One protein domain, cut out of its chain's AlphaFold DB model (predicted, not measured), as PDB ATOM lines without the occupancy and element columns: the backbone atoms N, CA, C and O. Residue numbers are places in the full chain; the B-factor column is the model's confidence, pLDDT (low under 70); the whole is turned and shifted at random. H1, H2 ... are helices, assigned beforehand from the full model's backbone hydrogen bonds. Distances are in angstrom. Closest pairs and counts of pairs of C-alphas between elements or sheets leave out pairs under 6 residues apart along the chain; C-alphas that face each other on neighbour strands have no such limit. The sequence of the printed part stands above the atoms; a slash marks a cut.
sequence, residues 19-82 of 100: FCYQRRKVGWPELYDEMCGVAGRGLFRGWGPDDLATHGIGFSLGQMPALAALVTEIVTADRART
ATOM      1  N   PHE A  19     157.516 136.662 129.307       93.81
ATOM      2  CA  PHE A  19     157.593 136.024 127.996       93.81
ATOM      3  C   PHE A  19     156.322 135.222 127.687       93.81
ATOM      4  O   PHE A  19     155.740 135.383 126.611       93.81
ATOM      5  N   CYS A  20     155.841 134.425 128.644       93.56
ATOM      6  CA  CYS A  20     154.588 133.681 128.499       93.56
ATOM      7  C   CYS A  20     153.389 134.629 128.318       93.56
ATOM      8  O   CYS A  20     152.575 134.435 127.413       93.56
ATOM      9  N   TYR A  21     153.326 135.709 129.103       92.75
ATOM     10  CA  TYR A  21     152.245 136.693 129.018       92.75
ATOM     11  C   TYR A  21     152.253 137.492 127.706       92.75
ATOM     12  O   TYR A  21     151.199 137.799 127.155       92.75
ATOM     13  N   GLN A  22     153.427 137.811 127.153       90.25
ATOM     14  CA  GLN A  22     153.505 138.504 125.864       90.25
ATOM     15  C   GLN A  22     153.078 137.607 124.694       90.25
ATOM     16  O   GLN A  22     152.506 138.108 123.728       90.25
ATOM     17  N   ARG A  23     153.293 136.287 124.790       91.00
ATOM     18  CA  ARG A  23     152.789 135.312 123.805       91.00
ATOM     19  C   ARG A  23     151.275 135.175 123.870       91.00
ATOM     20  O   ARG A  23     150.612 135.144 122.835       91.00
ATOM     21  N   ARG A  24     150.728 135.100 125.084       88.00
ATOM     22  CA  ARG A  24     149.287 135.077 125.329       88.00
ATOM     23  C   ARG A  24     148.948 136.032 126.459       88.00
ATOM     24  O   ARG A  24     149.188 135.728 127.624       88.00
ATOM     25  N   LYS A  25     148.312 137.153 126.112       87.06
ATOM     26  CA  LYS A  25     147.862 138.183 127.064       87.06
ATOM     27  C   LYS A  25     146.628 137.747 127.871       87.06
ATOM     28  O   LYS A  25     145.666 138.501 128.011       87.06
ATOM     29  N   VAL A  26     146.649 136.519 128.381       88.56
ATOM     30  CA  VAL A  26     145.579 135.869 129.146       88.56
ATOM     31  C   VAL A  26     145.783 136.053 130.649       88.56
ATOM     32  O   VAL A  26     146.848 136.474 131.101       88.56
ATOM     33  N   GLY A  27     144.729 135.815 131.424       84.94
ATOM     34  CA  GLY A  27     144.799 135.839 132.880       84.94
ATOM     35  C   GLY A  27     145.321 134.527 133.459       84.94
ATOM     36  O   GLY A  27     145.696 133.600 132.747       84.94
ATOM     37  N   TRP A  28     145.324 134.468 134.784       83.19
ATOM     38  CA  TRP A  28     145.322 133.199 135.498       83.19
ATOM     39  C   TRP A  28     143.901 132.604 135.440       83.19
ATOM     40  O   TRP A  28     142.960 133.379 135.639       83.19
ATOM     41  N   PRO A  29     143.705 131.286 135.246       89.19
ATOM     42  CA  PRO A  29     144.700 130.208 135.214       89.19
ATOM     43  C   PRO A  29     145.296 129.901 133.830       89.19
ATOM     44  O   PRO A  29     146.262 129.159 133.759       89.19
ATOM     45  N   GLU A  30     144.809 130.465 132.728       90.69
ATOM     46  CA  GLU A  30     145.242 130.072 131.375       90.69
ATOM     47  C   GLU A  30     146.735 130.343 131.114       90.69
ATOM     48  O   GLU A  30     147.394 129.631 130.354       90.69
ATOM     49  N   LEU A  31     147.296 131.370 131.760       91.19
ATOM     50  CA  LEU A  31     148.726 131.659 131.686       91.19
ATOM     51  C   LEU A  31     149.579 130.548 132.324       91.19
ATOM     52  O   LEU A  31     150.699 130.319 131.874       91.19
ATOM     53  N   TYR A  32     149.048 129.833 133.321       90.31
ATOM     54  CA  TYR A  32     149.706 128.665 133.913       90.31
ATOM     55  C   TYR A  32     149.884 127.547 132.882       90.31
ATOM     56  O   TYR A  32     150.978 126.997 132.754       90.31
ATOM     57  N   ASP A  33     148.845 127.260 132.094       91.00
ATOM     58  CA  ASP A  33     148.902 126.230 131.053       91.00
ATOM     59  C   ASP A  33     149.899 126.600 129.947       91.00
ATOM     60  O   ASP A  33     150.672 125.752 129.490       91.00
ATOM     61  N   GLU A  34     149.946 127.877 129.542       93.25
ATOM     62  CA  GLU A  34     150.958 128.355 128.589       93.25
ATOM     63  C   GLU A  34     152.370 128.227 129.176       93.25
ATOM     64  O   GLU A  34     153.266 127.762 128.474       93.25
ATOM     65  N   MET A  35     152.582 128.567 130.451       93.12
ATOM     66  CA  MET A  35     153.879 128.394 131.116       93.12
ATOM     67  C   MET A  35     154.321 126.925 131.138       93.12
ATOM     68  O   MET A  35     155.468 126.636 130.794       93.12
ATOM     69  N   CYS A  36     153.416 125.994 131.452       91.62
ATOM     70  CA  CYS A  36     153.675 124.555 131.362       91.62
ATOM     71  C   CYS A  36     154.044 124.134 129.930       91.62
ATOM     72  O   CYS A  36     154.994 123.380 129.723       91.62
ATOM     73  N   GLY A  37     153.333 124.652 128.924       93.00
ATOM     74  CA  GLY A  37     153.613 124.378 127.515       93.00
ATOM     75  C   GLY A  37     154.951 124.945 127.024       93.00
ATOM     76  O   GLY A  37     155.629 124.303 126.221       93.00
ATOM     77  N   VAL A  38     155.348 126.129 127.499       93.81
ATOM     78  CA  VAL A  38     156.645 126.762 127.199       93.81
ATOM     79  C   VAL A  38     157.781 125.979 127.851       93.81
ATOM     80  O   VAL A  38     158.756 125.679 127.161       93.81
ATOM     81  N   ALA A  39     157.635 125.612 129.127       93.12
ATOM     82  CA  ALA A  39     158.613 124.826 129.877       93.12
ATOM     83  C   ALA A  39     158.794 123.424 129.279       93.12
ATOM     84  O   ALA A  39     159.913 123.006 128.998       93.12
ATOM     85  N   GLY A  40     157.697 122.720 128.985       91.50
ATOM     86  CA  GLY A  40     157.746 121.377 128.397       91.50
ATOM     87  C   GLY A  40     158.349 121.327 126.988       91.50
ATOM     88  O   GLY A  40     158.731 120.261 126.518       91.50
ATOM     89  N   ARG A  41     158.445 122.473 126.305       93.06
ATOM     90  CA  ARG A  41     159.040 122.606 124.966       93.06
ATOM     91  C   ARG A  41     160.375 123.359 124.968       93.06
ATOM     92  O   ARG A  41     160.921 123.581 123.890       93.06
ATOM     93  N   GLY A  42     160.871 123.801 126.126       92.94
ATOM     94  CA  GLY A  42     162.112 124.575 126.233       92.94
ATOM     95  C   GLY A  42     162.098 125.901 125.461       92.94
ATOM     96  O   GLY A  42     163.139 126.365 125.003       92.94
ATOM     97  N   LEU A  43     160.928 126.522 125.256       92.81
ATOM     98  CA  LEU A  43     160.815 127.679 124.350       92.81
ATOM     99  C   LEU A  43     161.443 128.957 124.915       92.81
ATOM    100  O   LEU A  43     161.686 129.901 124.164       92.81
ATOM    101  N   PHE A  44     161.691 129.005 126.222       90.44
ATOM    102  CA  PHE A  44     162.399 130.100 126.868       90.44
ATOM    103  C   PHE A  44     163.823 129.659 127.192       90.44
ATOM    104  O   PHE A  44     164.022 128.852 128.091       90.44
ATOM    105  N   ARG A  45     164.812 130.163 126.441       91.44
ATOM    106  CA  ARG A  45     166.252 129.886 126.637       91.44
ATOM    107  C   ARG A  45     166.653 128.395 126.631       91.44
ATOM    108  O   ARG A  45     167.761 128.072 127.041       91.44
ATOM    109  N   GLY A  46     165.792 127.494 126.153       92.19
ATOM    110  CA  GLY A  46     166.011 126.047 126.250       92.19
ATOM    111  C   GLY A  46     165.669 125.450 127.620       92.19
ATOM    112  O   GLY A  46     165.937 124.275 127.832       92.19
ATOM    113  N   TRP A  47     165.097 126.233 128.539       92.88
ATOM    114  CA  TRP A  47     164.855 125.826 129.922       92.88
ATOM    115  C   TRP A  47     163.626 124.939 130.065       92.88
ATOM    116  O   TRP A  47     162.529 125.291 129.614       92.88
ATOM    117  N   GLY A  48     163.824 123.811 130.739       90.75
ATOM    118  CA  GLY A  48     162.769 122.907 131.162       90.75
ATOM    119  C   GLY A  48     162.166 123.281 132.521       90.75
ATOM    120  O   GLY A  48     162.551 124.275 133.143       90.75
ATOM    121  N   PRO A  49     161.214 122.475 133.018       87.44
ATOM    122  CA  PRO A  49     160.624 122.663 134.343       87.44
ATOM    123  C   PRO A  49     161.659 122.593 135.480       87.44
ATOM    124  O   PRO A  49     161.544 123.359 136.432       87.44
ATOM    125  N   ASP A  50     162.683 121.740 135.376       88.56
ATOM    126  CA  ASP A  50     163.751 121.622 136.381       88.56
ATOM    127  C   ASP A  50     164.685 122.846 136.409       88.56
ATOM    128  O   ASP A  50     165.042 123.348 137.480       88.56
ATOM    129  N   ASP A  51     165.028 123.390 135.237       90.50
ATOM    130  CA  ASP A  51     165.803 124.631 135.136       90.50
ATOM    131  C   ASP A  51     165.013 125.793 135.748       90.50
ATOM    132  O   ASP A  51     165.510 126.536 136.593       90.50
ATOM    133  N   LEU A  52     163.734 125.910 135.385       89.00
ATOM    134  CA  LEU A  52     162.831 126.931 135.910       89.00
ATOM    135  C   LEU A  52     162.652 126.827 137.430       89.00
ATOM    136  O   LEU A  52     162.639 127.860 138.106       89.00
ATOM    137  N   ALA A  53     162.602 125.613 137.983       87.62
ATOM    138  CA  ALA A  53     162.550 125.394 139.425       87.62
ATOM    139  C   ALA A  53     163.801 125.938 140.133       87.62
ATOM    140  O   ALA A  53     163.684 126.552 141.194       87.62
ATOM    141  N   THR A  54     164.978 125.816 139.511       87.69
ATOM    142  CA  THR A  54     166.233 126.403 140.018       87.69
ATOM    143  C   THR A  54     166.171 127.934 140.075       87.69
ATOM    144  O   THR A  54     166.757 128.557 140.959       87.69
ATOM    145  N   HIS A  55     165.398 128.552 139.178       85.62
ATOM    146  CA  HIS A  55     165.162 129.996 139.138       85.62
ATOM    147  C   HIS A  55     163.992 130.469 140.024       85.62
ATOM    148  O   HIS A  55     163.753 131.681 140.112       85.62
ATOM    149  N   GLY A  56     163.290 129.554 140.703       83.81
ATOM    150  CA  GLY A  56     162.158 129.853 141.589       83.81
ATOM    151  C   GLY A  56     160.779 129.762 140.927       83.81
ATOM    152  O   GLY A  56     159.800 130.242 141.490       83.81
ATOM    153  N   ILE A  57     160.676 129.161 139.737       86.06
ATOM    154  CA  ILE A  57     159.400 128.845 139.083       86.06
ATOM    155  C   ILE A  57     159.115 127.352 139.257       86.06
ATOM    156  O   ILE A  57     159.573 126.514 138.485       86.06
ATOM    157  N   GLY A  58     158.345 127.023 140.291       85.56
ATOM    158  CA  GLY A  58     157.880 125.664 140.546       85.56
ATOM    159  C   GLY A  58     156.449 125.438 140.059       85.56
ATOM    160  O   GLY A  58     155.540 126.172 140.436       85.56
ATOM    161  N   PHE A  59     156.227 124.368 139.293       84.00
ATOM    162  CA  PHE A  59     154.888 123.922 138.864       84.00
ATOM    163  C   PHE A  59     154.235 122.927 139.842       84.00
ATOM    164  O   PHE A  59     153.233 122.286 139.535       84.00
ATOM    165  N   SER A  60     154.813 122.751 141.031       83.25
ATOM    166  CA  SER A  60     154.276 121.862 142.064       83.25
ATOM    167  C   SER A  60     153.119 122.520 142.821       83.25
ATOM    168  O   SER A  60     153.134 123.724 143.063       83.25
ATOM    169  N   LEU A  61     152.158 121.717 143.296       79.19
ATOM    170  CA  LEU A  61     150.967 122.190 144.024       79.19
ATOM    171  C   LEU A  61     151.288 123.134 145.199       79.19
ATOM    172  O   LEU A  61     150.574 124.106 145.422       79.19
ATOM    173  N   GLY A  62     152.381 122.880 145.928       80.06
ATOM    174  CA  GLY A  62     152.812 123.726 147.048       80.06
ATOM    175  C   GLY A  62     153.337 125.109 146.636       80.06
ATOM    176  O   GLY A  62     153.342 126.016 147.458       80.06
ATOM    177  N   GLN A  63     153.751 125.274 145.379       79.94
ATOM    178  CA  GLN A  63     154.283 126.521 144.814       79.94
ATOM    179  C   GLN A  63     153.218 127.295 144.023       79.94
ATOM    180  O   GLN A  63     153.377 128.490 143.777       79.94
ATOM    181  N   MET A  64     152.104 126.648 143.655       82.69
ATOM    182  CA  MET A  64     151.032 127.266 142.863       82.69
ATOM    183  C   MET A  64     150.494 128.578 143.458       82.69
ATOM    184  O   MET A  64     150.315 129.517 142.684       82.69
ATOM    185  N   PRO A  65     150.251 128.713 144.782       84.00
ATOM    186  CA  PRO A  65     149.767 129.978 145.336       84.00
ATOM    187  C   PRO A  65     150.781 131.119 145.189       84.00
ATOM    188  O   PRO A  65     150.401 132.236 144.838       84.00
ATOM    189  N   ALA A  66     152.069 130.836 145.408       83.69
ATOM    190  CA  ALA A  66     153.144 131.816 145.253       83.69
ATOM    191  C   ALA A  66     153.307 132.230 143.781       83.69
ATOM    192  O   ALA A  66     153.410 133.416 143.465       83.69
ATOM    193  N   LEU A  67     153.233 131.258 142.869       85.94
ATOM    194  CA  LEU A  67     153.292 131.490 141.431       85.94
ATOM    195  C   LEU A  67     152.101 132.319 140.931       85.94
ATOM    196  O   LEU A  67     152.286 133.256 140.158       85.94
ATOM    197  N   ALA A  68     150.887 132.023 141.401       88.50
ATOM    198  CA  ALA A  68     149.687 132.776 141.047       88.50
ATOM    199  C   ALA A  68     149.769 134.241 141.508       88.50
ATOM    200  O   ALA A  68     149.384 135.145 140.760       88.50
ATOM    201  N   ALA A  69     150.305 134.488 142.710       88.25
ATOM    202  CA  ALA A  69     150.543 135.840 143.215       88.25
ATOM    203  C   ALA A  69     151.544 136.596 142.327       88.25
ATOM    204  O   ALA A  69     151.226 137.679 141.833       88.25
ATOM    205  N   LEU A  70     152.692 135.980 142.020       87.25
ATOM    206  CA  LEU A  70     153.709 136.554 141.134       87.25
ATOM    207  C   LEU A  70     153.147 136.901 139.749       87.25
ATOM    208  O   LEU A  70     153.351 138.002 139.236       87.25
ATOM    209  N   VAL A  71     152.418 135.967 139.138       90.12
ATOM    210  CA  VAL A  71     151.777 136.171 137.835       90.12
ATOM    211  C   VAL A  71     150.804 137.346 137.894       90.12
ATOM    212  O   VAL A  71     150.831 138.217 137.023       90.12
ATOM    213  N   THR A  72     149.971 137.405 138.932       90.25
ATOM    214  CA  THR A  72     148.987 138.479 139.113       90.25
ATOM    215  C   THR A  72     149.661 139.843 139.232       90.25
ATOM    216  O   THR A  72     149.217 140.800 138.589       90.25
ATOM    217  N   GLU A  73     150.752 139.943 139.993       89.19
ATOM    218  CA  GLU A  73     151.540 141.170 140.118       89.19
ATOM    219  C   GLU A  73     152.126 141.608 138.770       89.19
ATOM    220  O   GLU A  73     151.959 142.762 138.366       89.19
ATOM    221  N   ILE A  74     152.748 140.685 138.031       88.50
ATOM    222  CA  ILE A  74     153.367 140.971 136.731       88.50
ATOM    223  C   ILE A  74     152.320 141.434 135.715       88.50
ATOM    224  O   ILE A  74     152.510 142.462 135.063       88.50
ATOM    225  N   VAL A  75     151.200 140.716 135.604       89.25
ATOM    226  CA  VAL A  75     150.107 141.050 134.680       89.25
ATOM    227  C   VAL A  75     149.479 142.396 135.040       89.25
ATOM    228  O   VAL A  75     149.203 143.210 134.156       89.25
ATOM    229  N   THR A  76     149.277 142.672 136.329       88.88
ATOM    230  CA  THR A  76     148.725 143.953 136.792       88.88
ATOM    231  C   THR A  76     149.675 145.108 136.482       88.88
ATOM    232  O   THR A  76     149.245 146.129 135.938       88.88
ATOM    233  N   ALA A  77     150.973 144.937 136.747       87.56
ATOM    234  CA  ALA A  77     151.991 145.936 136.442       87.56
ATOM    235  C   ALA A  77     152.136 146.187 134.931       87.56
ATOM    236  O   ALA A  77     152.304 147.335 134.516       87.56
ATOM    237  N   ASP A  78     152.064 145.146 134.096       88.00
ATOM    238  CA  ASP A  78     152.130 145.275 132.634       88.00
ATOM    239  C   ASP A  78     150.897 145.995 132.067       88.00
ATOM    240  O   ASP A  78     151.021 146.940 131.283       88.00
ATOM    241  N   ARG A  79     149.698 145.644 132.545       85.56
ATOM    242  CA  ARG A  79     148.451 146.333 132.173       85.56
ATOM    243  C   ARG A  79     148.463 147.802 132.585       85.56
ATOM    244  O   ARG A  79     148.021 148.647 131.806       85.56
ATOM    245  N   ALA A  80     148.973 148.121 133.774       86.62
ATOM    246  CA  ALA A  80     149.111 149.500 134.238       86.62
ATOM    247  C   ALA A  80     150.085 150.301 133.356       86.62
ATOM    248  O   ALA A  80     149.747 151.406 132.926       86.62
ATOM    249  N   ARG A  81     151.247 149.724 133.009       84.50
ATOM    250  CA  ARG A  81     152.211 150.338 132.075       84.50
ATOM    251  C   ARG A  81     151.611 150.560 130.695       84.50
ATOM    252  O   ARG A  81     151.743 151.649 130.148       84.50
ATOM    253  N   THR A  82     150.926 149.556 130.152       83.56
ATOM    254  CA  THR A  82     150.275 149.651 128.841       83.56
ATOM    255  C   THR A  82     149.226 150.761 128.840       83.56
ATOM    256  O   THR A  82     149.231 151.594 127.938       83.56
TER     257      THR A  82
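AT A GLANCE: This is residues 19 to 82 of the 100 residues of an uncharacterized protein of Chloroflexi bacterium (UniProt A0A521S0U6). One long helix, H4, makes one side of this small domain, and a group of three shorter helices makes the other, with H2 in its middle, the short H1 packed on H2, and H3 set crosswise at the last residues of H2. H3 and the last residue of H4 lie at opposite ends of the longest axis. The printed part has 64 residues with four named helices, H1, H2, H3 and H4 in chain order, and no named strand; the class is all helix. The whole is compact, with a radius of gyration of the C-alphas of 11.5 A and spans of 31 by 24 by 18 A.

HOW THE PARTS SIT: H4, residues 64 to 82, touches no helix. It is close to but not clearly touching H1, residues 19 to 23; their closest C-alphas, those of Tyr 21 and Val 75, are 7.5 A apart. H4 and H2, residues 30 to 40, are near each other, with 7 pairs of C-alphas within 10 A. H2 touches H1, the closest C-alphas being those of Cys 20 and Met 35, 5.9 A apart. H2 also touches H3, residues 49 to 54, where the closest C-alphas, those of Ala 39 and Pro 49, are 5.4 A apart; their lines are about perpendicular, at 87 degrees. H3 is apart from H1 and from H4. In H1, H2, H3 and H4 every O i to N i+4 pair is within hydrogen-bond range.

IN THESE COORDINATES: H4 runs 26.4 A from C-alpha 64 at (151.032, 127.266, 142.863) to C-alpha 82 at (150.275, 149.651, 128.841). H2 measures 15.5 A from first to last C-alpha, H3 8.8 A and H1 6.4 A. H1 begins at C-alpha 19, at (157.593, 136.024, 127.996).

THE WHOLE: The two C-alphas farthest apart, those of Asp 50 and Thr 82, are 32.0 A apart. The printed part has no cut, and the links H1 to H2, H2 to H3 and H3 to H4 are short, with 6, 8 and 9 residues. The mean pLDDT of the printed part is 88.5, and no printed residue is under 70.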